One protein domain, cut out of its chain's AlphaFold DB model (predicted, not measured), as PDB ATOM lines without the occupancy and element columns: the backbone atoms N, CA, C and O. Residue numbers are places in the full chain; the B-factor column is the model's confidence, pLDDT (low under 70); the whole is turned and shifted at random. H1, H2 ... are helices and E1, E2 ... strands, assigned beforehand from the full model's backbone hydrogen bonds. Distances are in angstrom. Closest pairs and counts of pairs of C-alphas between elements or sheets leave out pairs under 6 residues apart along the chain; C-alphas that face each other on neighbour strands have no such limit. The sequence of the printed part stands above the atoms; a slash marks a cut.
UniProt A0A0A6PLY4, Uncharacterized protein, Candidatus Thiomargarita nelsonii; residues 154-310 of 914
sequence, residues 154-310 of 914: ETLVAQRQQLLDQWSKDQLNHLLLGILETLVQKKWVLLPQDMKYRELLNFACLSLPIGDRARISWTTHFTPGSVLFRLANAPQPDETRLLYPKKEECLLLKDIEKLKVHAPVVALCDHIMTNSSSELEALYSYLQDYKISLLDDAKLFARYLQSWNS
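What this domain is: This is residues 154 to 310 of the 914 residues of an uncharacterized protein of Candidatus Thiomargarita nelsonii (UniProt A0A0A6PLY4). What does one see first? Crossed helices H1, H2, H3, H6, H7 and H8 make a cluster in which H2, nearest the middle, packs on both H3 and H6, while H8 packs on H6. At one end of the long axis, past H2 and H3, lies a loop-rich part with the two short strands E1 and E2 and the small helix H5. What is printed? There are 157 residues with eight named helices and two named strands, in the order H1 H2 E1 H3 H4 H5 E2 H6 H7 H8; the sheet, E1 beside E2, is parallel, and the class is mostly helix. The whole is compact, with a radius of gyration of the C-alphas of 15.6 A and spans of 47 by 33 by 27 A.

How they stand to each other: How do the first helices stand? H1, residues 154 to 164, touches H3, residues 195 to 206, at a steep tilt of 41 degrees, opposite ways; their closest C-alphas, of Leu 156 and Leu 206, are 6.2 A apart. H2, residues 169 to 184, touches H3 with residues 176 to 180 alone, at a steep tilt of 58 degrees, the same way; the closest C-alphas are those of Leu 176 and Ala 204, at 6.2 A. How are the strands joined? E1, residues 188 to 190, and E2, residues 250 to 252, are parallel at 34 degrees, with N 251 and O 188 within hydrogen-bond range at 3.1 A. With H3, H4, residues 210 to 213, and H5, residues 237 to 242, between them along the chain, they form a strand-helix-strand unit, two parallel neighbour strands with helices between; H5 touches no helix. Where do the last helices stand? H6, residues 263 to 274, touches H2 at a steep tilt of 40 degrees, opposite ways, the C-alphas of Glu 181 and Val 265 being closest at 6.3 A. With residues 263 to 268 alone, H6 touches H8, residues 298 to 310, at a steep tilt of 44 degrees, the same way; Pro 264 and Ala 302 have the closest C-alphas, at 4.3 A. H7, residues 277 to 289, only just touches H4, with 3 pairs of C-alphas within 8 A, the closest those of Ile 210 and Gln 288 at 6.4 A. Are the helix backbones complete? In H1, H2, H3, H6, H7 and H8 every O i to N i+4 pair is within hydrogen-bond range; in H5 1 of 2 is, and H4 is too short for such a pair.

Where its parts are: Where are the ends? H1 begins at C-alpha 154, (-34.701, -0.855, 146.036), and H8 ends at C-alpha 310, (-18.491, -18.210, 140.220). Which elements are long? H2 measures 22.3 A from first to last C-alpha, H8 18.7 A and H7 17.9 A.

The domain as a whole: How large is it? The C-alphas farthest apart, of Gly 225 and Ser 310, are 48.8 A apart, and the printed part has no cut. Where is it less certain? The long link from H4 to H5 has 23 residues; residues 217 to 258 are among the 60 with pLDDT under 70, and the mean of the printed part is 71.6.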
ATOM      1  N   GLU A 154     -33.706  -0.563 145.007       80.81
ATOM      2  CA  GLU A 154     -34.701  -0.855 146.036       80.81
ATOM      3  C   GLU A 154     -36.107  -0.901 145.442       80.81
ATOM      4  O   GLU A 154     -36.893  -1.773 145.798       80.81
ATOM      5  N   THR A 155     -36.384  -0.058 144.441       80.50
ATOM      6  CA  THR A 155     -37.654  -0.075 143.705       80.50
ATOM      7  C   THR A 155     -37.895  -1.421 143.004       80.50
ATOM      8  O   THR A 155     -39.009  -1.938 143.047       80.50
ATOM      9  N   LEU A 156     -36.868  -2.033 142.394       85.31
ATOM     10  CA  LEU A 156     -36.985  -3.353 141.750       85.31
ATOM     11  C   LEU A 156     -37.316  -4.450 142.777       85.31
ATOM     12  O   LEU A 156     -38.188  -5.285 142.535       85.31
ATOM     13  N   VAL A 157     -36.644  -4.439 143.930       87.88
ATOM     14  CA  VAL A 157     -36.877  -5.415 145.007       87.88
ATOM     15  C   VAL A 157     -38.237  -5.206 145.677       87.88
ATOM     16  O   VAL A 157     -38.934  -6.183 145.952       87.88
ATOM     17  N   ALA A 158     -38.645  -3.956 145.891       86.81
ATOM     18  CA  ALA A 158     -39.958  -3.612 146.424       86.81
ATOM     19  C   ALA A 158     -41.079  -4.078 145.482       86.81
ATOM     20  O   ALA A 158     -42.021  -4.728 145.931       86.81
ATOM     21  N   GLN A 159     -40.940  -3.848 144.170       87.19
ATOM     22  CA  GLN A 159     -41.899  -4.342 143.175       87.19
ATOM     23  C   GLN A 159     -41.947  -5.866 143.114       87.19
ATOM     24  O   GLN A 159     -43.034  -6.435 143.046       87.19
ATOM     25  N   ARG A 160     -40.795  -6.546 143.196       91.69
ATOM     26  CA  ARG A 160     -40.752  -8.010 143.319       91.69
ATOM     27  C   ARG A 160     -41.597  -8.474 144.502       91.69
ATOM     28  O   ARG A 160     -42.397  -9.390 144.344       91.69
ATOM     29  N   GLN A 161     -41.422  -7.855 145.669       91.12
ATOM     30  CA  GLN A 161     -42.147  -8.237 146.877       91.12
ATOM     31  C   GLN A 161     -43.654  -7.979 146.746       91.12
ATOM     32  O   GLN A 161     -44.439  -8.876 147.027       91.12
ATOM     33  N   GLN A 162     -44.047  -6.816 146.223       90.06
ATOM     34  CA  GLN A 162     -45.450  -6.478 145.965       90.06
ATOM     35  C   GLN A 162     -46.128  -7.472 145.008       90.06
ATOM     36  O   GLN A 162     -47.279  -7.853 145.209       90.06
ATOM     37  N   LEU A 163     -45.421  -7.919 143.966       90.12
ATOM     38  CA  LEU A 163     -45.954  -8.902 143.025       90.12
ATOM     39  C   LEU A 163     -46.024 -10.315 143.619       90.12
ATOM     40  O   LEU A 163     -46.911 -11.082 143.248       90.12
ATOM     41  N   LEU A 164     -45.131 -10.658 144.552       91.25
ATOM     42  CA  LEU A 164     -45.188 -11.919 145.301       91.25
ATOM     43  C   LEU A 164     -46.368 -11.979 146.284       91.25
ATOM     44  O   LEU A 164     -46.799 -13.074 146.640       91.25
ATOM     45  N   ASP A 165     -46.925 -10.834 146.681       91.25
ATOM     46  CA  ASP A 165     -48.167 -10.791 147.462       91.25
ATOM     47  C   ASP A 165     -49.399 -11.144 146.598       91.25
ATOM     48  O   ASP A 165     -50.446 -11.530 147.121       91.25
ATOM     49  N   GLN A 166     -49.278 -11.040 145.268       88.69
ATOM     50  CA  GLN A 166     -50.357 -11.272 144.298       88.69
ATOM     51  C   GLN A 166     -50.228 -12.613 143.557       88.69
ATOM     52  O   GLN A 166     -51.235 -13.207 143.163       88.69
ATOM     53  N   TRP A 167     -49.000 -13.101 143.368       90.19
ATOM     54  CA  TRP A 167     -48.681 -14.340 142.660       90.19
ATOM     55  C   TRP A 167     -47.711 -15.209 143.450       90.19
ATOM     56  O   TRP A 167     -46.831 -14.711 144.146       90.19
ATOM     57  N   SER A 168     -47.800 -16.533 143.280       90.75
ATOM     58  CA  SER A 168     -46.760 -17.409 143.825       90.75
ATOM     59  C   SER A 168     -45.408 -17.126 143.159       90.75
ATOM     60  O   SER A 168     -45.347 -16.689 142.006       90.75
ATOM     61  N   LYS A 169     -44.307 -17.427 143.859       89.75
ATOM     62  CA  LYS A 169     -42.947 -17.264 143.318       89.75
ATOM     63  C   LYS A 169     -42.780 -17.943 141.956       89.75
ATOM     64  O   LYS A 169     -42.230 -17.334 141.043       89.75
ATOM     65  N   ASP A 170     -43.294 -19.161 141.812       86.75
ATOM     66  CA  ASP A 170     -43.205 -19.923 140.563       86.75
ATOM     67  C   ASP A 170     -44.029 -19.284 139.440       86.75
ATOM     68  O   ASP A 170     -43.569 -19.217 138.302       86.75
ATOM     69  N   GLN A 171     -45.222 -18.765 139.755       86.69
ATOM     70  CA  GLN A 171     -46.062 -18.057 138.786       86.69
ATOM     71  C   GLN A 171     -45.404 -16.760 138.317       86.69
ATOM     72  O   GLN A 171     -45.314 -16.526 137.114       86.69
ATOM     73  N   LEU A 172     -44.909 -15.937 139.244       89.31
ATOM     74  CA  LEU A 172     -44.226 -14.689 138.909       89.31
ATOM     75  C   LEU A 172     -42.965 -14.957 138.080       89.31
ATOM     76  O   LEU A 172     -42.756 -14.300 137.061       89.31
ATOM     77  N   ASN A 173     -42.171 -15.961 138.467       88.88
ATOM     78  CA  ASN A 173     -40.990 -16.370 137.714       88.88
ATOM     79  C   ASN A 173     -41.364 -16.826 136.296       88.88
ATOM     80  O   ASN A 173     -40.765 -16.382 135.324       88.88
ATOM     81  N   HIS A 174     -42.401 -17.654 136.152       85.38
ATOM     82  CA  HIS A 174     -42.872 -18.121 134.848       85.38
ATOM     83  C   HIS A 174     -43.335 -16.972 133.937       85.38
ATOM     84  O   HIS A 174     -42.963 -16.919 132.761       85.38
ATOM     85  N   LEU A 175     -44.109 -16.028 134.481       85.19
ATOM     86  CA  LEU A 175     -44.576 -14.848 133.753       85.19
ATOM     87  C   LEU A 175     -43.408 -13.959 133.314       85.19
ATOM     88  O   LEU A 175     -43.362 -13.540 132.155       85.19
ATOM     89  N   LEU A 176     -42.450 -13.709 134.211       88.12
ATOM     90  CA  LEU A 176     -41.257 -12.921 133.915       88.12
ATOM     91  C   LEU A 176     -40.404 -13.583 132.824       88.12
ATOM     92  O   LEU A 176     -40.074 -12.929 131.836       88.12
ATOM     93  N   LEU A 177     -40.111 -14.881 132.957       88.19
ATOM     94  CA  LEU A 177     -39.358 -15.666 131.969       88.19
ATOM     95  C   LEU A 177     -39.972 -15.543 130.581       88.19
ATOM     96  O   LEU A 177     -39.284 -15.249 129.608       88.19
ATOM     97  N   GLY A 178     -41.281 -15.749 130.499       81.88
ATOM     98  CA  GLY A 178     -42.024 -15.675 129.258       81.88
ATOM     99  C   GLY A 178     -41.987 -14.317 128.583       81.88
ATOM    100  O   GLY A 178     -41.823 -14.212 127.364       81.88
ATOM    101  N   ILE A 179     -42.124 -13.273 129.395       82.81
ATOM    102  CA  ILE A 179     -42.021 -11.896 128.946       82.81
ATOM    103  C   ILE A 179     -40.624 -11.633 128.378       82.81
ATOM    104  O   ILE A 179     -40.508 -11.247 127.215       82.81
ATOM    105  N   LEU A 180     -39.570 -11.874 129.161       86.25
ATOM    106  CA  LEU A 180     -38.191 -11.585 128.764       86.25
ATOM    107  C   LEU A 180     -37.757 -12.420 127.551       86.25
ATOM    108  O   LEU A 180     -37.114 -11.901 126.641       86.25
ATOM    109  N   GLU A 181     -38.168 -13.685 127.482       86.00
ATOM    110  CA  GLU A 181     -37.921 -14.562 126.337       86.00
ATOM    111  C   GLU A 181     -38.551 -14.008 125.055       86.00
ATOM    112  O   GLU A 181     -37.919 -13.968 123.997       86.00
ATOM    113  N   THR A 182     -39.787 -13.519 125.145       79.31
ATOM    114  CA  THR A 182     -40.468 -12.913 123.997       79.31
ATOM    115  C   THR A 182     -39.736 -11.656 123.518       79.31
ATOM    116  O   THR A 182     -39.596 -11.449 122.308       79.31
ATOM    117  N   LEU A 183     -39.199 -10.859 124.451       78.94
ATOM    118  CA  LEU A 183     -38.396  -9.675 124.139       78.94
ATOM    119  C   LEU A 183     -37.084 -10.029 123.432       78.94
ATOM    120  O   LEU A 183     -36.750  -9.401 122.425       78.94
ATOM    121  N   VAL A 184     -36.376 -11.065 123.895       81.38
ATOM    122  CA  VAL A 184     -35.161 -11.592 123.244       81.38
ATOM    123  C   VAL A 184     -35.457 -12.069 121.821       81.38
ATOM    124  O   VAL A 184     -34.683 -11.810 120.900       81.38
ATOM    125  N   GLN A 185     -36.619 -12.690 121.598       76.94
ATOM    126  CA  GLN A 185     -37.086 -13.074 120.261       76.94
ATOM    127  C   GLN A 185     -37.541 -11.888 119.397       76.94
ATOM    128  O   GLN A 185     -37.971 -12.088 118.260       76.94
ATOM    129  N   LYS A 186     -37.464 -10.659 119.919       74.25
ATOM    130  CA  LYS A 186     -37.931  -9.418 119.290       74.25
ATOM    131  C   LYS A 186     -39.425  -9.423 118.950       74.25
ATOM    132  O   LYS A 186     -39.856  -8.654 118.091       74.25
ATOM    133  N   LYS A 187     -40.202 -10.260 119.634       69.38
ATOM    134  CA  LYS A 187     -41.646 -10.418 119.461       69.38
ATOM    135  C   LYS A 187     -42.413  -9.582 120.473       69.38
ATOM    136  O   LYS A 187     -41.852  -9.028 121.411       69.38
ATOM    137  N   TRP A 188     -43.721  -9.516 120.270       66.50
ATOM    138  CA  TRP A 188     -44.613  -8.713 121.089       66.50
ATOM    139  C   TRP A 188     -45.364  -9.575 122.093       66.50
ATOM    140  O   TRP A 188     -46.005 -10.555 121.704       66.50
ATOM    141  N   VAL A 189     -45.352  -9.161 123.361       65.88
ATOM    142  CA  VAL A 189     -46.201  -9.758 124.406       65.88
ATOM    143  C   VAL A 189     -47.443  -8.914 124.606       65.88
ATOM    144  O   VAL A 189     -47.328  -7.713 124.845       65.88
ATOM    145  N   LEU A 190     -48.613  -9.546 124.589       64.12
ATOM    146  CA  LEU A 190     -49.856  -8.914 125.007       64.12
ATOM    147  C   LEU A 190     -50.193  -9.282 126.459       64.12
ATOM    148  O   LEU A 190     -50.481 -10.444 126.752       64.12
ATOM    149  N   LEU A 191     -50.199  -8.284 127.347       64.06
ATOM    150  CA  LEU A 191     -50.630  -8.436 128.740       64.06
ATOM    151  C   LEU A 191     -52.093  -7.980 128.921       64.06
ATOM    152  O   LEU A 191     -52.522  -7.049 128.230       64.06
ATOM    153  N   PRO A 192     -52.876  -8.603 129.823       63.44
ATOM    154  CA  PRO A 192     -54.230  -8.139 130.138       63.44
ATOM    155  C   PRO A 192     -54.243  -6.738 130.779       63.44
ATOM    156  O   PRO A 192     -53.279  -6.338 131.429       63.44
ATOM    157  N   GLN A 193     -55.349  -6.000 130.617       59.94
ATOM    158  CA  GLN A 193     -55.553  -4.696 131.263       59.94
ATOM    159  C   GLN A 193     -55.983  -4.882 132.730       59.94
ATOM    160  O   GLN A 193     -57.166  -5.042 133.009       59.94
ATOM    161  N   ASP A 194     -55.024  -4.900 133.651       66.88
ATOM    162  CA  ASP A 194     -55.242  -4.979 135.104       66.88
ATOM    163  C   ASP A 194     -54.055  -4.290 135.800       66.88
ATOM    164  O   ASP A 194     -52.921  -4.362 135.299       66.88
ATOM    165  N   MET A 195     -54.285  -3.647 136.950       72.19
ATOM    166  CA  MET A 195     -53.236  -3.035 137.774       72.19
ATOM    167  C   MET A 195     -52.057  -3.989 138.032       72.19
ATOM    168  O   MET A 195     -50.903  -3.580 137.874       72.19
ATOM    169  N   LYS A 196     -52.318  -5.272 138.309       75.69
ATOM    170  CA  LYS A 196     -51.252  -6.263 138.542       75.69
ATOM    171  C   LYS A 196     -50.361  -6.486 137.323       75.69
ATOM    172  O   LYS A 196     -49.150  -6.647 137.438       75.69
ATOM    173  N   TYR A 197     -50.935  -6.465 136.117       76.12
ATOM    174  CA  TYR A 197     -50.173  -6.651 134.880       76.12
ATOM    175  C   TYR A 197     -49.413  -5.385 134.478       76.12
ATOM    176  O   TYR A 197     -48.373  -5.487 133.829       76.12
ATOM    177  N   ARG A 198     -49.870  -4.200 134.903       74.94
ATOM    178  CA  ARG A 198     -49.073  -2.964 134.843       74.94
ATOM    179  C   ARG A 198     -47.854  -3.045 135.762       74.94
ATOM    180  O   ARG A 198     -46.771  -2.624 135.367       74.94
ATOM    181  N   GLU A 199     -48.019  -3.569 136.969       80.44
ATOM    182  CA  GLU A 199     -46.902  -3.768 137.899       80.44
ATOM    183  C   GLU A 199     -45.919  -4.808 137.357       80.44
ATOM    184  O   GLU A 199     -44.721  -4.542 137.308       80.44
ATOM    185  N   LEU A 200     -46.420  -5.923 136.812       83.31
ATOM    186  CA  LEU A 200     -45.610  -6.923 136.108       83.31
ATOM    187  C   LEU A 200     -44.846  -6.322 134.921       83.31
ATOM    188  O   LEU A 200     -43.691  -6.667 134.690       83.31
ATOM    189  N   LEU A 201     -45.480  -5.422 134.170       79.12
ATOM    190  CA  LEU A 201     -44.870  -4.729 133.039       79.12
ATOM    191  C   LEU A 201     -43.682  -3.863 133.477       79.12
ATOM    192  O   LEU A 201     -42.618  -3.912 132.859       79.12
ATOM    193  N   ASN A 202     -43.864  -3.086 134.546       80.44
ATOM    194  CA  ASN A 202     -42.803  -2.263 135.111       80.44
ATOM    195  C   ASN A 202     -41.674  -3.137 135.672       80.44
ATOM    196  O   ASN A 202     -40.507  -2.926 135.349       80.44
ATOM    197  N   PHE A 203     -42.033  -4.193 136.404       87.25
ATOM    198  CA  PHE A 203     -41.090  -5.157 136.954       87.25
ATOM    199  C   PHE A 203     -40.262  -5.847 135.863       87.25
ATOM    200  O   PHE A 203     -39.039  -5.924 135.973       87.25
ATOM    201  N   ALA A 204     -40.889  -6.275 134.765       86.75
ATOM    202  CA  ALA A 204     -40.195  -6.865 133.625       86.75
ATOM    203  C   ALA A 204     -39.267  -5.870 132.909       86.75
ATOM    204  O   ALA A 204     -38.195  -6.253 132.447       86.75
ATOM    205  N   CYS A 205     -39.641  -4.590 132.843       82.81
ATOM    206  CA  CYS A 205     -38.762  -3.539 132.334       82.81
ATOM    207  C   CYS A 205     -37.533  -3.355 133.241       82.81
ATOM    208  O   CYS A 205     -36.402  -3.353 132.764       82.81
ATOM    209  N   LEU A 206     -37.728  -3.271 134.560       85.88
ATOM    210  CA  LEU A 206     -36.635  -3.131 135.531       85.88
ATOM    211  C   LEU A 206     -35.712  -4.347 135.590       85.88
ATOM    212  O   LEU A 206     -34.521  -4.207 135.872       85.88
ATOM    213  N   SER A 207     -36.263  -5.514 135.271       89.12
ATOM    214  CA  SER A 207     -35.572  -6.797 135.163       89.12
ATOM    215  C   SER A 207     -34.588  -6.885 133.992       89.12
ATOM    216  O   SER A 207     -33.896  -7.888 133.848       89.12
ATOM    217  N   LEU A 208     -34.521  -5.877 133.125       88.25
ATOM    218  CA  LEU A 208     -33.600  -5.860 131.994       88.25
ATOM    219  C   LEU A 208     -32.354  -5.026 132.265       88.25
ATOM    220  O   LEU A 208     -32.429  -4.050 133.023       88.25
ATOM    221  N   PRO A 209     -31.218  -5.345 131.608       87.81
ATOM    222  CA  PRO A 209     -30.022  -4.510 131.643       87.81
ATOM    223  C   PRO A 209     -30.359  -3.061 131.304       87.81
ATOM    224  O   PRO A 209     -31.169  -2.811 130.414       87.81
ATOM    225  N   ILE A 210     -29.727  -2.097 131.983       84.25
ATOM    226  CA  ILE A 210     -30.081  -0.670 131.870       84.25
ATOM    227  C   ILE A 210     -30.127  -0.216 130.404       84.25
ATOM    228  O   ILE A 210     -31.097   0.425 130.002       84.25
ATOM    229  N   GLY A 211     -29.140  -0.598 129.586       78.50
ATOM    230  CA  GLY A 211     -29.098  -0.263 128.156       78.50
ATOM    231  C   GLY A 211     -30.253  -0.838 127.325       78.50
ATOM    232  O   GLY A 211     -30.665  -0.223 126.342       78.50
ATOM    233  N   ASP A 212     -30.825  -1.968 127.743       84.81
ATOM    234  CA  ASP A 212     -31.940  -2.614 127.050       84.81
ATOM    235  C   ASP A 212     -33.287  -1.961 127.370       84.81
ATOM    236  O   ASP A 212     -34.146  -1.881 126.492       84.81
ATOM    237  N   ARG A 213     -33.458  -1.410 128.579       82.88
ATOM    238  CA  ARG A 213     -34.711  -0.780 129.044       82.88
ATOM    239  C   ARG A 213     -35.208   0.335 128.116       82.88
ATOM    240  O   ARG A 213     -36.396   0.407 127.814       82.88
ATOM    241  N   ALA A 214     -34.304   1.183 127.615       74.31
ATOM    242  CA  ALA A 214     -34.651   2.314 126.742       74.31
ATOM    243  C   ALA A 214     -35.212   1.883 125.374       74.31
ATOM    244  O   ALA A 214     -35.910   2.646 124.711       74.31
ATOM    245  N   ARG A 215     -34.932   0.646 124.944       72.94
ATOM    246  CA  ARG A 215     -35.354   0.105 123.641       72.94
ATOM    247  C   ARG A 215     -36.798  -0.402 123.662       72.94
ATOM    248  O   ARG A 215     -37.306  -0.890 122.653       72.94
ATOM    249  N   ILE A 216     -37.468  -0.298 124.808       70.00
ATOM    250  CA  ILE A 216     -38.756  -0.929 125.058       70.00
ATOM    251  C   ILE A 216     -39.849   0.122 125.107       70.00
ATOM    252  O   ILE A 216     -40.006   0.847 126.081       70.00
ATOM    253  N   SER A 217     -40.651   0.165 124.045       68.69
ATOM    254  CA  SER A 217     -41.948   0.843 124.070       68.69
ATOM    255  C   SER A 217     -43.011  -0.079 124.659       68.69
ATOM    256  O   SER A 217     -43.002  -1.285 124.392       68.69
ATOM    257  N   TRP A 218     -43.938   0.484 125.429       69.69
ATOM    258  CA  TRP A 218     -45.008  -0.277 126.071       69.69
ATOM    259  C   TRP A 218     -46.233   0.581 126.390       69.69
ATOM    260  O   TRP A 218     -46.188   1.810 126.406       69.69
ATOM    261  N   THR A 219     -47.370  -0.064 126.648       67.25
ATOM    262  CA  THR A 219     -48.551   0.577 127.250       67.25
ATOM    263  C   THR A 219     -49.406  -0.459 127.956       67.25
ATOM    264  O   THR A 219     -49.339  -1.651 127.678       67.25
ATOM    265  N   THR A 220     -50.213   0.035 128.879       61.62
ATOM    266  CA  THR A 220     -51.063  -0.741 129.790       61.62
ATOM    267  C   THR A 220     -52.516  -0.832 129.310       61.62
ATOM    268  O   THR A 220     -53.348  -1.414 129.995       61.62
ATOM    269  N   HIS A 221     -52.838  -0.280 128.131       55.59
ATOM    270  CA  HIS A 221     -54.183  -0.307 127.548       55.59
ATOM    271  C   HIS A 221     -54.212  -1.063 126.203       55.59
ATOM    272  O   HIS A 221     -53.722  -0.571 125.182       55.59
ATOM    273  N   PHE A 222     -54.854  -2.235 126.195       50.59
ATOM    274  CA  PHE A 222     -55.242  -3.020 125.014       50.59
ATOM    275  C   PHE A 222     -56.315  -2.335 124.143       50.59
ATOM    276  O   PHE A 222     -57.290  -1.811 124.664       50.59
ATOM    277  N   THR A 223     -56.189  -2.384 122.816       44.69
ATOM    278  CA  THR A 223     -57.294  -2.042 121.904       44.69
ATOM    279  C   THR A 223     -57.486  -3.212 120.943       44.69
ATOM    280  O   THR A 223     -56.514  -3.592 120.282       44.69
ATOM    281  N   PRO A 224     -58.682  -3.822 120.841       39.47
ATOM    282  CA  PRO A 224     -58.993  -4.773 119.780       39.47
ATOM    283  C   PRO A 224     -59.293  -3.978 118.506       39.47
ATOM    284  O   PRO A 224     -60.401  -3.923 117.991       39.47
ATOM    285  N   GLY A 225     -58.267  -3.299 118.026       40.47
ATOM    286  CA  GLY A 225     -58.278  -2.489 116.834       40.47
ATOM    287  C   GLY A 225     -56.870  -2.449 116.282       40.47
ATOM    288  O   GLY A 225     -55.994  -3.235 116.640       40.47
ATOM    289  N   SER A 226     -56.659  -1.515 115.383       38.25
ATOM    290  CA  SER A 226     -55.482  -1.443 114.542       38.25
ATOM    291  C   SER A 226     -54.179  -1.162 115.328       38.25
ATOM    292  O   SER A 226     -53.084  -1.290 114.794       38.25
ATOM    293  N   VAL A 227     -54.258  -0.884 116.635       39.19
ATOM    294  CA  VAL A 227     -53.094  -0.695 117.507       39.19
ATOM    295  C   VAL A 227     -53.094  -1.700 118.668       39.19
ATOM    296  O   VAL A 227     -53.694  -1.490 119.724       39.19
ATOM    297  N   LEU A 228     -52.380  -2.808 118.451       39.16
ATOM    298  CA  LEU A 228     -52.020  -3.813 119.453       39.16
ATOM    299  C   LEU A 228     -50.803  -3.334 120.243       39.16
ATOM    300  O   LEU A 228     -49.773  -3.001 119.650       39.16
ATOM    301  N   PHE A 229     -50.897  -3.340 121.566       40.56
ATOM    302  CA  PHE A 229     -49.852  -2.807 122.422       40.56
ATOM    303  C   PHE A 229     -49.263  -3.835 123.388       40.56
ATOM    304  O   PHE A 229     -49.952  -4.726 123.865       40.56
ATOM    305  N   ARG A 230     -47.956  -3.688 123.611       46.53
ATOM    306  CA  ARG A 230     -46.964  -4.762 123.683       46.53
ATOM    307  C   ARG A 230     -45.998  -4.525 124.843       46.53
ATOM    308  O   ARG A 230     -45.854  -3.385 125.279       46.53
ATOM    309  N   LEU A 231     -45.218  -5.536 125.207       40.53
ATOM    310  CA  LEU A 231     -43.816  -5.324 125.595       40.53
ATOM    311  C   LEU A 231     -42.905  -5.331 124.350       40.53
ATOM    312  O   LEU A 231     -43.052  -6.231 123.530       40.53
ATOM    313  N   ALA A 232     -42.042  -4.300 124.255       42.03
ATOM    314  CA  ALA A 232     -40.968  -3.915 123.305       42.03
ATOM    315  C   ALA A 232     -41.078  -4.214 121.792       42.03
ATOM    316  O   ALA A 232     -41.618  -5.216 121.350       42.03
ATOM    317  N   ASN A 233     -40.441  -3.344 120.991       47.25
ATOM    318  CA  ASN A 233     -40.367  -3.321 119.517       47.25
ATOM    319  C   ASN A 233     -41.628  -2.831 118.787       47.25
ATOM    320  O   ASN A 233     -42.174  -3.514 117.915       47.25
ATOM    321  N   ALA A 234     -42.073  -1.609 119.091       43.53
ATOM    322  CA  ALA A 234     -42.868  -0.848 118.129       43.53
ATOM    323  C   ALA A 234     -41.907  -0.189 117.118       43.53
ATOM    324  O   ALA A 234     -41.009   0.539 117.546       43.53
ATOM    325  N   PRO A 235     -42.029  -0.470 115.810       42.88
ATOM    326  CA  PRO A 235     -41.250   0.229 114.796       42.88
ATOM    327  C   PRO A 235     -41.713   1.688 114.674       42.88
ATOM    328  O   PRO A 235     -42.652   2.110 115.354       42.88
ATOM    329  N   GLN A 236     -41.059   2.480 113.818       41.00
ATOM    330  CA  GLN A 236     -41.477   3.868 113.615       41.00
ATOM    331  C   GLN A 236     -42.960   3.939 113.185       41.00
ATOM    332  O   GLN A 236     -43.488   2.979 112.611       41.00
ATOM    333  N   PRO A 237     -43.676   5.041 113.466       38.81
ATOM    334  CA  PRO A 237     -45.110   5.171 113.183       38.81
ATOM    335  C   PRO A 237     -45.498   4.806 111.738       38.81
ATOM    336  O   PRO A 237     -46.533   4.176 111.512       38.81
ATOM    337  N   ASP A 238     -44.621   5.117 110.780       39.97
ATOM    338  CA  ASP A 238     -44.817   4.846 109.353       39.97
ATOM    339  C   ASP A 238     -44.648   3.357 108.995       39.97
ATOM    340  O   ASP A 238     -45.400   2.812 108.187       39.97
ATOM    341  N   GLU A 239     -43.738   2.653 109.669       39.34
ATOM    342  CA  GLU A 239     -43.540   1.201 109.551       39.34
ATOM    343  C   GLU A 239     -44.628   0.412 110.301       39.34
ATOM    344  O   GLU A 239     -45.016  -0.691 109.906       39.34
ATOM    345  N   THR A 240     -45.183   0.998 111.365       41.06
ATOM    346  CA  THR A 240     -46.229   0.381 112.189       41.06
ATOM    347  C   THR A 240     -47.534   0.217 111.412       41.06
ATOM    348  O   THR A 240     -48.199  -0.803 111.576       41.06
ATOM    349  N   ARG A 241     -47.874   1.147 110.508       38.84
ATOM    350  CA  ARG A 241     -49.053   1.043 109.621       38.84
ATOM    351  C   ARG A 241     -48.941  -0.091 108.592       38.84
ATOM    352  O   ARG A 241     -49.963  -0.649 108.201       38.84
ATOM    353  N   LEU A 242     -47.725  -0.471 108.189       38.62
ATOM    354  CA  LEU A 242     -47.471  -1.544 107.215       38.62
ATOM    355  C   LEU A 242     -47.560  -2.958 107.825       38.62
ATOM    356  O   LEU A 242     -47.788  -3.926 107.103       38.62
ATOM    357  N   LEU A 243     -47.416  -3.090 109.147       38.84
ATOM    358  CA  LEU A 243     -47.426  -4.380 109.861       38.84
ATOM    359  C   LEU A 243     -48.814  -4.815 110.361       38.84
ATOM    360  O   LEU A 243     -48.963  -5.918 110.887       38.84
ATOM    361  N   TYR A 244     -49.839  -3.986 110.166       40.78
ATOM    362  CA  TYR A 244     -51.232  -4.253 110.557       40.78
ATOM    363  C   TYR A 244     -51.823  -5.600 110.092       40.78
ATOM    364  O   TYR A 244     -52.652  -6.146 110.824       40.78
ATOM    365  N   PRO A 245     -51.439  -6.182 108.937       37.50
ATOM    366  CA  PRO A 245     -51.992  -7.468 108.511       37.50
ATOM    367  C   PRO A 245     -51.446  -8.679 109.287       37.50
ATOM    368  O   PRO A 245     -52.023  -9.759 109.203       37.50
ATOM    369  N   LYS A 246     -50.346  -8.542 110.041       44.38
ATOM    370  CA  LYS A 246     -49.600  -9.674 110.620       44.38
ATOM    371  C   LYS A 246     -49.973  -9.977 112.076       44.38
ATOM    372  O   LYS A 246     -49.135  -9.928 112.973       44.38
ATOM    373  N   LYS A 247     -51.235 -10.341 112.333       46.19
ATOM    374  CA  LYS A 247     -51.682 -10.824 113.663       46.19
ATOM    375  C   LYS A 247     -50.899 -12.048 114.177       46.19
ATOM    376  O   LYS A 247     -50.919 -12.312 115.373       46.19
ATOM    377  N   GLU A 248     -50.215 -12.765 113.290       44.56
ATOM    378  CA  GLU A 248     -49.486 -14.013 113.557       44.56
ATOM    379  C   GLU A 248     -48.177 -13.831 114.359       44.56
ATOM    380  O   GLU A 248     -47.622 -14.813 114.845       44.56
ATOM    381  N   GLU A 249     -47.685 -12.596 114.549       49.62
ATOM    382  CA  GLU A 249     -46.417 -12.303 115.254       49.62
ATOM    383  C   GLU A 249     -46.598 -11.927 116.752       49.62
ATOM    384  O   GLU A 249     -45.616 -11.655 117.449       49.62
ATOM    385  N   CYS A 250     -47.834 -11.922 117.273       52.00
ATOM    386  CA  CYS A 250     -48.158 -11.564 118.663       52.00
ATOM    387  C   CYS A 250     -48.418 -12.806 119.529       52.00
ATOM    388  O   CYS A 250     -49.243 -13.645 119.172       52.00
ATOM    389  N   LEU A 251     -47.750 -12.905 120.684       54.16
ATOM    390  CA  LEU A 251     -47.961 -13.990 121.644       54.16
ATOM    391  C   LEU A 251     -48.874 -13.529 122.781       54.16
ATOM    392  O   LEU A 251     -48.628 -12.501 123.422       54.16
ATOM    393  N   LEU A 252     -49.930 -14.301 123.042       59.00
ATOM    394  CA  LEU A 252     -50.763 -14.111 124.225       59.00
ATOM    395  C   LEU A 252     -50.053 -14.712 125.440       59.00
ATOM    396  O   LEU A 252     -49.291 -15.668 125.311       59.00
ATOM    397  N   LEU A 253     -50.361 -14.215 126.639       59.94
ATOM    398  CA  LEU A 253     -49.801 -14.746 127.890       59.94
ATOM    399  C   LEU A 253     -50.000 -16.270 128.045       59.94
ATOM    400  O   LEU A 253     -49.154 -16.950 128.599       59.94
ATOM    401  N   LYS A 254     -51.083 -16.831 127.496       58.81
ATOM    402  CA  LYS A 254     -51.332 -18.287 127.471       58.81
ATOM    403  C   LYS A 254     -50.438 -19.071 126.495       58.81
ATOM    404  O   LYS A 254     -50.314 -20.283 126.605       58.81
ATOM    405  N   ASP A 255     -49.852 -18.394 125.509       63.41
ATOM    406  CA  ASP A 255     -48.972 -18.997 124.500       63.41
ATOM    407  C   ASP A 255     -47.500 -18.971 124.945       63.41
ATOM    408  O   ASP A 255     -46.671 -19.695 124.391       63.41
ATOM    409  N   ILE A 256     -47.194 -18.189 125.987       65.44
ATOM    410  CA  ILE A 256     -45.889 -18.133 126.651       65.44
ATOM    411  C   ILE A 256     -45.488 -19.490 127.239       65.44
ATOM    412  O   ILE A 256     -44.319 -19.860 127.157       65.44
ATOM    413  N   GLU A 257     -46.442 -20.267 127.760       60.25
ATOM    414  CA  GLU A 257     -46.195 -21.587 128.369       60.25
ATOM    415  C   GLU A 257     -45.508 -22.576 127.413       60.25
ATOM    416  O   GLU A 257     -44.870 -23.537 127.840       60.25
ATOM    417  N   LYS A 258     -45.631 -22.345 126.101       66.06
ATOM    418  CA  LYS A 258     -45.084 -23.208 125.046       66.06
ATOM    419  C   LYS A 258     -43.732 -22.726 124.520       66.06
ATOM    420  O   LYS A 258     -43.161 -23.373 123.639       66.06
ATOM    421  N   LEU A 259     -43.225 -21.592 125.005       72.62
ATOM    422  CA  LEU A 259     -41.954 -21.046 124.554       72.62
ATOM    423  C   LEU A 259     -40.789 -21.840 125.132       72.62
ATOM    424  O   LEU A 259     -40.676 -22.063 126.335       72.62
ATOM    425  N   LYS A 260     -39.863 -22.223 124.252       77.56
ATOM    426  CA  LYS A 260     -38.558 -22.717 124.675       77.56
ATOM    427  C   LYS A 260     -37.738 -21.528 125.169       77.56
ATOM    428  O   LYS A 260     -37.278 -20.734 124.355       77.56
ATOM    429  N   VAL A 261     -37.568 -21.429 126.482       79.56
ATOM    430  CA  VAL A 261     -36.828 -20.332 127.116       79.56
ATOM    431  C   VAL A 261     -35.320 -20.541 126.967       79.56
ATOM    432  O   VAL A 261     -34.804 -21.643 127.179       79.56
ATOM    433  N   HIS A 262     -34.597 -19.488 126.592       80.81
ATOM    434  CA  HIS A 262     -33.142 -19.507 126.520       80.81
ATOM    435  C   HIS A 262     -32.532 -19.527 127.929       80.81
ATOM    436  O   HIS A 262     -32.917 -18.751 128.798       80.81
ATOM    437  N   ALA A 263     -31.509 -20.361 128.139       78.44
ATOM    438  CA  ALA A 263     -30.758 -20.436 129.399       78.44
ATOM    439  C   ALA A 263     -30.316 -19.066 129.988       78.44
ATOM    440  O   ALA A 263     -30.457 -18.890 131.194       78.44
ATOM    441  N   PRO A 264     -29.840 -18.081 129.194       81.56
ATOM    442  CA  PRO A 264     -29.554 -16.725 129.687       81.56
ATOM    443  C   PRO A 264     -30.738 -16.023 130.363       81.56
ATOM    444  O   PRO A 264     -30.555 -15.338 131.365       81.56
ATOM    445  N   VAL A 265     -31.945 -16.192 129.817       85.75
ATOM    446  CA  VAL A 265     -33.175 -15.596 130.354       85.75
ATOM    447  C   VAL A 265     -33.552 -16.273 131.669       85.75
ATOM    448  O   VAL A 265     -33.926 -15.587 132.618       85.75
ATOM    449  N   VAL A 266     -33.373 -17.598 131.746       86.19
ATOM    450  CA  VAL A 266     -33.547 -18.370 132.985       86.19
ATOM    451  C   VAL A 266     -32.621 -17.856 134.081       86.19
ATOM    452  O   VAL A 266     -33.099 -17.449 135.134       86.19
ATOM    453  N   ALA A 267     -31.320 -17.770 133.794       83.12
ATOM    454  CA  ALA A 267     -30.328 -17.307 134.759       83.12
ATOM    455  C   ALA A 267     -30.623 -15.885 135.267       83.12
ATOM    456  O   ALA A 267     -30.532 -15.628 136.464       83.12
ATOM    457  N   LEU A 268     -31.007 -14.961 134.378       88.38
ATOM    458  CA  LEU A 268     -31.366 -13.597 134.772       88.38
ATOM    459  C   LEU A 268     -32.579 -13.564 135.704       88.38
ATOM    460  O   LEU A 268     -32.554 -12.860 136.711       88.38
ATOM    461  N   CYS A 269     -33.629 -14.321 135.380       89.31
ATOM    462  CA  CYS A 269     -34.810 -14.391 136.234       89.31
ATOM    463  C   CYS A 269     -34.459 -14.972 137.601       89.31
ATOM    464  O   CYS A 269     -34.858 -14.394 138.607       89.31
ATOM    465  N   ASP A 270     -33.652 -16.034 137.655       86.94
ATOM    466  CA  ASP A 270     -33.201 -16.616 138.922       86.94
ATOM    467  C   ASP A 270     -32.514 -15.555 139.793       86.94
ATOM    468  O   ASP A 270     -32.938 -15.331 140.926       86.94
ATOM    469  N   HIS A 271     -31.558 -14.809 139.230       87.00
ATOM    470  CA  HIS A 271     -30.889 -13.696 139.908       87.00
ATOM    471  C   HIS A 271     -31.854 -12.639 140.443       87.00
ATOM    472  O   HIS A 271     -31.750 -12.218 141.595       87.00
ATOM    473  N   ILE A 272     -32.801 -12.203 139.615       90.50
ATOM    474  CA  ILE A 272     -33.785 -11.180 139.983       90.50
ATOM    475  C   ILE A 272     -34.707 -11.688 141.083       90.50
ATOM    476  O   ILE A 272     -35.111 -10.917 141.951       90.50
ATOM    477  N   MET A 273     -35.024 -12.979 141.088       89.94
ATOM    478  CA  MET A 273     -35.918 -13.586 142.063       89.94
ATOM    479  C   MET A 273     -35.231 -13.913 143.396       89.94
ATOM    480  O   MET A 273     -35.938 -14.116 144.385       89.94
ATOM    481  N   THR A 274     -33.894 -13.972 143.454       86.81
ATOM    482  CA  THR A 274     -33.149 -14.375 144.663       86.81
ATOM    483  C   THR A 274     -32.315 -13.276 145.304       86.81
ATOM    484  O   THR A 274     -32.218 -13.247 146.527       86.81
ATOM    485  N   ASN A 275     -31.718 -12.382 144.520       85.94
ATOM    486  CA  ASN A 275     -30.675 -11.485 145.021       85.94
ATOM    487  C   ASN A 275     -31.255 -10.262 145.758       85.94
ATOM    488  O   ASN A 275     -32.405  -9.857 145.542       85.94
ATOM    489  N   SER A 276     -30.464  -9.677 146.652       86.88
ATOM    490  CA  SER A 276     -30.762  -8.423 147.358       86.88
ATOM    491  C   SER A 276     -30.596  -7.190 146.453       86.88
ATOM    492  O   SER A 276     -30.083  -7.290 145.338       86.88
ATOM    493  N   SER A 277     -31.039  -6.011 146.912       85.19
ATOM    494  CA  SER A 277     -30.928  -4.761 146.139       85.19
ATOM    495  C   SER A 277     -29.476  -4.405 145.816       85.19
ATOM    496  O   SER A 277     -29.195  -4.060 144.672       85.19
ATOM    497  N   SER A 278     -28.553  -4.569 146.769       82.75
ATOM    498  CA  SER A 278     -27.120  -4.300 146.585       82.75
ATOM    499  C   SER A 278     -26.455  -5.273 145.608       82.75
ATOM    500  O   SER A 278     -25.648  -4.872 144.773       82.75
ATOM    501  N   GLU A 279     -26.813  -6.557 145.658       83.12
ATOM    502  CA  GLU A 279     -26.297  -7.561 144.722       83.12
ATOM    503  C   GLU A 279     -26.804  -7.332 143.297       83.12
ATOM    504  O   GLU A 279     -26.059  -7.531 142.337       83.12
ATOM    505  N   LEU A 280     -28.067  -6.919 143.152       86.00
ATOM    506  CA  LEU A 280     -28.630  -6.541 141.860       86.00
ATOM    507  C   LEU A 280     -27.984  -5.256 141.350       86.00
ATOM    508  O   LEU A 280     -27.567  -5.226 140.199       86.00
ATOM    509  N   GLU A 281     -27.829  -4.231 142.183       85.75
ATOM    510  CA  GLU A 281     -27.124  -3.000 141.819       85.75
ATOM    511  C   GLU A 281     -25.714  -3.288 141.299       85.75
ATOM    512  O   GLU A 281     -25.337  -2.805 140.229       85.75
ATOM    513  N   ALA A 282     -24.962  -4.134 142.000       81.62
ATOM    514  CA  ALA A 282     -23.621  -4.523 141.591       81.62
ATOM    515  C   ALA A 282     -23.634  -5.302 140.260       81.62
ATOM    516  O   ALA A 282     -22.832  -5.012 139.371       81.62
ATOM    517  N   LEU A 283     -24.587  -6.225 140.074       83.88
ATOM    518  CA  LEU A 283     -24.765  -6.955 138.816       83.88
ATOM    519  C   LEU A 283     -25.113  -6.015 137.651       83.88
ATOM    520  O   LEU A 283     -24.519  -6.105 136.580       83.88
ATOM    521  N   TYR A 284     -26.077  -5.115 137.828       84.81
ATOM    522  CA  TYR A 284     -26.514  -4.201 136.773       84.81
ATOM    523  C   TYR A 284     -25.461  -3.149 136.443       84.81
ATOM    524  O   TYR A 284     -25.296  -2.831 135.267       84.81
ATOM    525  N   SER A 285     -24.725  -2.662 137.442       81.12
ATOM    526  CA  SER A 285     -23.570  -1.783 137.236       81.12
ATOM    527  C   SER A 285     -22.489  -2.501 136.436       81.12
ATOM    528  O   SER A 285     -21.978  -1.954 135.467       81.12
ATOM    529  N   TYR A 286     -22.217  -3.769 136.759       74.38
ATOM    530  CA  TYR A 286     -21.298  -4.603 135.990       74.38
ATOM    531  C   TYR A 286     -21.772  -4.795 134.539       74.38
ATOM    532  O   TYR A 286     -21.032  -4.530 133.598       74.38
ATOM    533  N   LEU A 287     -23.030  -5.171 134.308       79.06
ATOM    534  CA  LEU A 287     -23.564  -5.310 132.947       79.06
ATOM    535  C   LEU A 287     -23.529  -3.982 132.166       79.06
ATOM    536  O   LEU A 287     -23.262  -3.982 130.964       79.06
ATOM    537  N   GLN A 288     -23.783  -2.856 132.841       76.81
ATOM    538  CA  GLN A 288     -23.753  -1.520 132.251       76.81
ATOM    539  C   GLN A 288     -22.337  -1.087 131.877       76.81
ATOM    540  O   GLN A 288     -22.140  -0.645 130.743       76.81
ATOM    541  N   ASP A 289     -21.370  -1.240 132.788       68.88
ATOM    542  CA  ASP A 289     -19.958  -0.934 132.547       68.88
ATOM    543  C   ASP A 289     -19.498  -1.662 131.283       68.88
ATOM    544  O   ASP A 289     -19.011  -1.042 130.347       68.88
ATOM    545  N   TYR A 290     -19.780  -2.957 131.164       61.16
ATOM    546  CA  TYR A 290     -19.351  -3.756 130.016       61.16
ATOM    547  C   TYR A 290     -20.285  -3.666 128.792       61.16
ATOM    548  O   TYR A 290     -20.087  -4.397 127.821       61.16
ATOM    549  N   LYS A 291     -21.284  -2.768 128.802       72.00
ATOM    550  CA  LYS A 291     -22.273  -2.564 127.721       72.00
ATOM    551  C   LYS A 291     -22.920  -3.871 127.245       72.00
ATOM    552  O   LYS A 291     -23.174  -4.058 126.055       72.00
ATOM    553  N   ILE A 292     -23.180  -4.784 128.176       77.06
ATOM    554  CA  ILE A 292     -23.696  -6.117 127.877       77.06
ATOM    555  C   ILE A 292     -25.214  -6.041 127.741       77.06
ATOM    556  O   ILE A 292     -25.922  -5.659 128.673       77.06
ATOM    557  N   SER A 293     -25.706  -6.431 126.570       82.62
ATOM    558  CA  SER A 293     -27.128  -6.457 126.243       82.62
ATOM    559  C   SER A 293     -27.630  -7.897 126.169       82.62
ATOM    560  O   SER A 293     -27.044  -8.739 125.482       82.62
ATOM    561  N   LEU A 294     -28.749  -8.165 126.843       86.25
ATOM    562  CA  LEU A 294     -29.498  -9.409 126.688       86.25
ATOM    563  C   LEU A 294     -30.143  -9.478 125.292       86.25
ATOM    564  O   LEU A 294     -30.264 -10.561 124.720       86.25
ATOM    565  N   LEU A 295     -30.554  -8.329 124.746       82.88
ATOM    566  CA  LEU A 295     -31.256  -8.226 123.463       82.88
ATOM    567  C   LEU A 295     -30.336  -8.340 122.234       82.88
ATOM    568  O   LEU A 295     -30.813  -8.735 121.166       82.88
ATOM    569  N   ASP A 296     -29.050  -7.990 122.355       78.00
ATOM    570  CA  ASP A 296     -28.094  -8.037 121.239       78.00
ATOM    571  C   ASP A 296     -27.327  -9.364 121.162       78.00
ATOM    572  O   ASP A 296     -27.191  -9.917 120.070       78.00
ATOM    573  N   ASP A 297     -26.868  -9.905 122.297       75.81
ATOM    574  CA  ASP A 297     -26.170 -11.195 122.343       75.81
ATOM    575  C   ASP A 297     -26.469 -11.960 123.640       75.81
ATOM    576  O   ASP A 297     -25.713 -11.942 124.615       75.81
ATOM    577  N   ALA A 298     -27.571 -12.713 123.624       76.81
ATOM    578  CA  ALA A 298     -27.983 -13.534 124.757       76.81
ATOM    579  C   ALA A 298     -26.909 -14.566 125.168       76.81
ATOM    580  O   ALA A 298     -26.803 -14.904 126.348       76.81
ATOM    581  N   LYS A 299     -26.086 -15.071 124.232       70.75
ATOM    582  CA  LYS A 299     -25.025 -16.041 124.558       70.75
ATOM    583  C   LYS A 299     -23.891 -15.373 125.322       70.75
ATOM    584  O   LYS A 299     -23.413 -15.954 126.294       70.75
ATOM    585  N   LEU A 300     -23.469 -14.184 124.895       67.81
ATOM    586  CA  LEU A 300     -22.490 -13.380 125.620       67.81
ATOM    587  C   LEU A 300     -23.028 -13.023 127.008       67.81
ATOM    588  O   LEU A 300     -22.364 -13.278 128.007       67.81
ATOM    589  N   PHE A 301     -24.274 -12.560 127.078       78.25
ATOM    590  CA  PHE A 301     -24.952 -12.239 128.329       78.25
ATOM    591  C   PHE A 301     -24.984 -13.419 129.323       78.25
ATOM    592  O   PHE A 301     -24.602 -13.259 130.481       78.25
ATOM    593  N   ALA A 302     -25.342 -14.630 128.868       71.12
ATOM    594  CA  ALA A 302     -25.304 -15.843 129.699       71.12
ATOM    595  C   ALA A 302     -23.920 -16.124 130.288       71.12
ATOM    596  O   ALA A 302     -23.813 -16.505 131.452       71.12
ATOM    597  N   ARG A 303     -22.863 -15.961 129.484       66.00
ATOM    598  CA  ARG A 303     -21.485 -16.214 129.928       66.00
ATOM    599  C   ARG A 303     -21.090 -15.268 131.062       66.00
ATOM    600  O   ARG A 303     -20.475 -15.715 132.023       66.00
ATOM    601  N   TYR A 304     -21.502 -14.005 130.978       69.88
ATOM    602  CA  TYR A 304     -21.213 -12.997 131.999       69.88
ATOM    603  C   TYR A 304     -22.022 -13.176 133.291       69.88
ATOM    604  O   TYR A 304     -21.484 -12.993 134.385       69.88
ATOM    605  N   LEU A 305     -23.285 -13.604 133.196       72.44
ATOM    606  CA  LEU A 305     -24.059 -14.000 134.378       72.44
ATOM    607  C   LEU A 305     -23.447 -15.217 135.084       72.44
ATOM    608  O   LEU A 305     -23.374 -15.258 136.310       72.44
ATOM    609  N   GLN A 306     -22.958 -16.199 134.322       67.81
ATOM    610  CA  GLN A 306     -22.279 -17.365 134.888       67.81
ATOM    611  C   GLN A 306     -20.974 -16.983 135.598       67.81
ATOM    612  O   GLN A 306     -20.745 -17.469 136.702       67.81
ATOM    613  N   SER A 307     -20.168 -16.076 135.027       62.00
ATOM    614  CA  SER A 307     -18.943 -15.591 135.681       62.00
ATOM    615  C   SER A 307     -19.210 -14.756 136.935       62.00
ATOM    616  O   SER A 307     -18.411 -14.781 137.866       62.00
ATOM    617  N   TRP A 308     -20.338 -14.035 136.993       64.19
ATOM    618  CA  TRP A 308     -20.727 -13.277 138.187       64.19
ATOM    619  C   TRP A 308     -20.927 -14.192 139.402       64.19
ATOM    620  O   TRP A 308     -20.497 -13.846 140.500       64.19
ATOM    621  N   ASN A 309     -21.531 -15.367 139.204       54.16
ATOM    622  CA  ASN A 309     -21.814 -16.333 140.271       54.16
ATOM    623  C   ASN A 309     -20.596 -17.111 140.770       54.16
ATOM    624  O   ASN A 309     -20.649 -17.671 141.862       54.16
ATOM    625  N   SER A 310     -19.533 -17.214 139.974       54.19
ATOM    626  CA  SER A 310     -18.491 -18.210 140.220       54.19
ATOM    627  C   SER A 310     -17.259 -17.709 140.968       54.19
ATOM    628  O   SER A 310     -16.418 -18.549 141.281       54.19
TER     629      SER A 310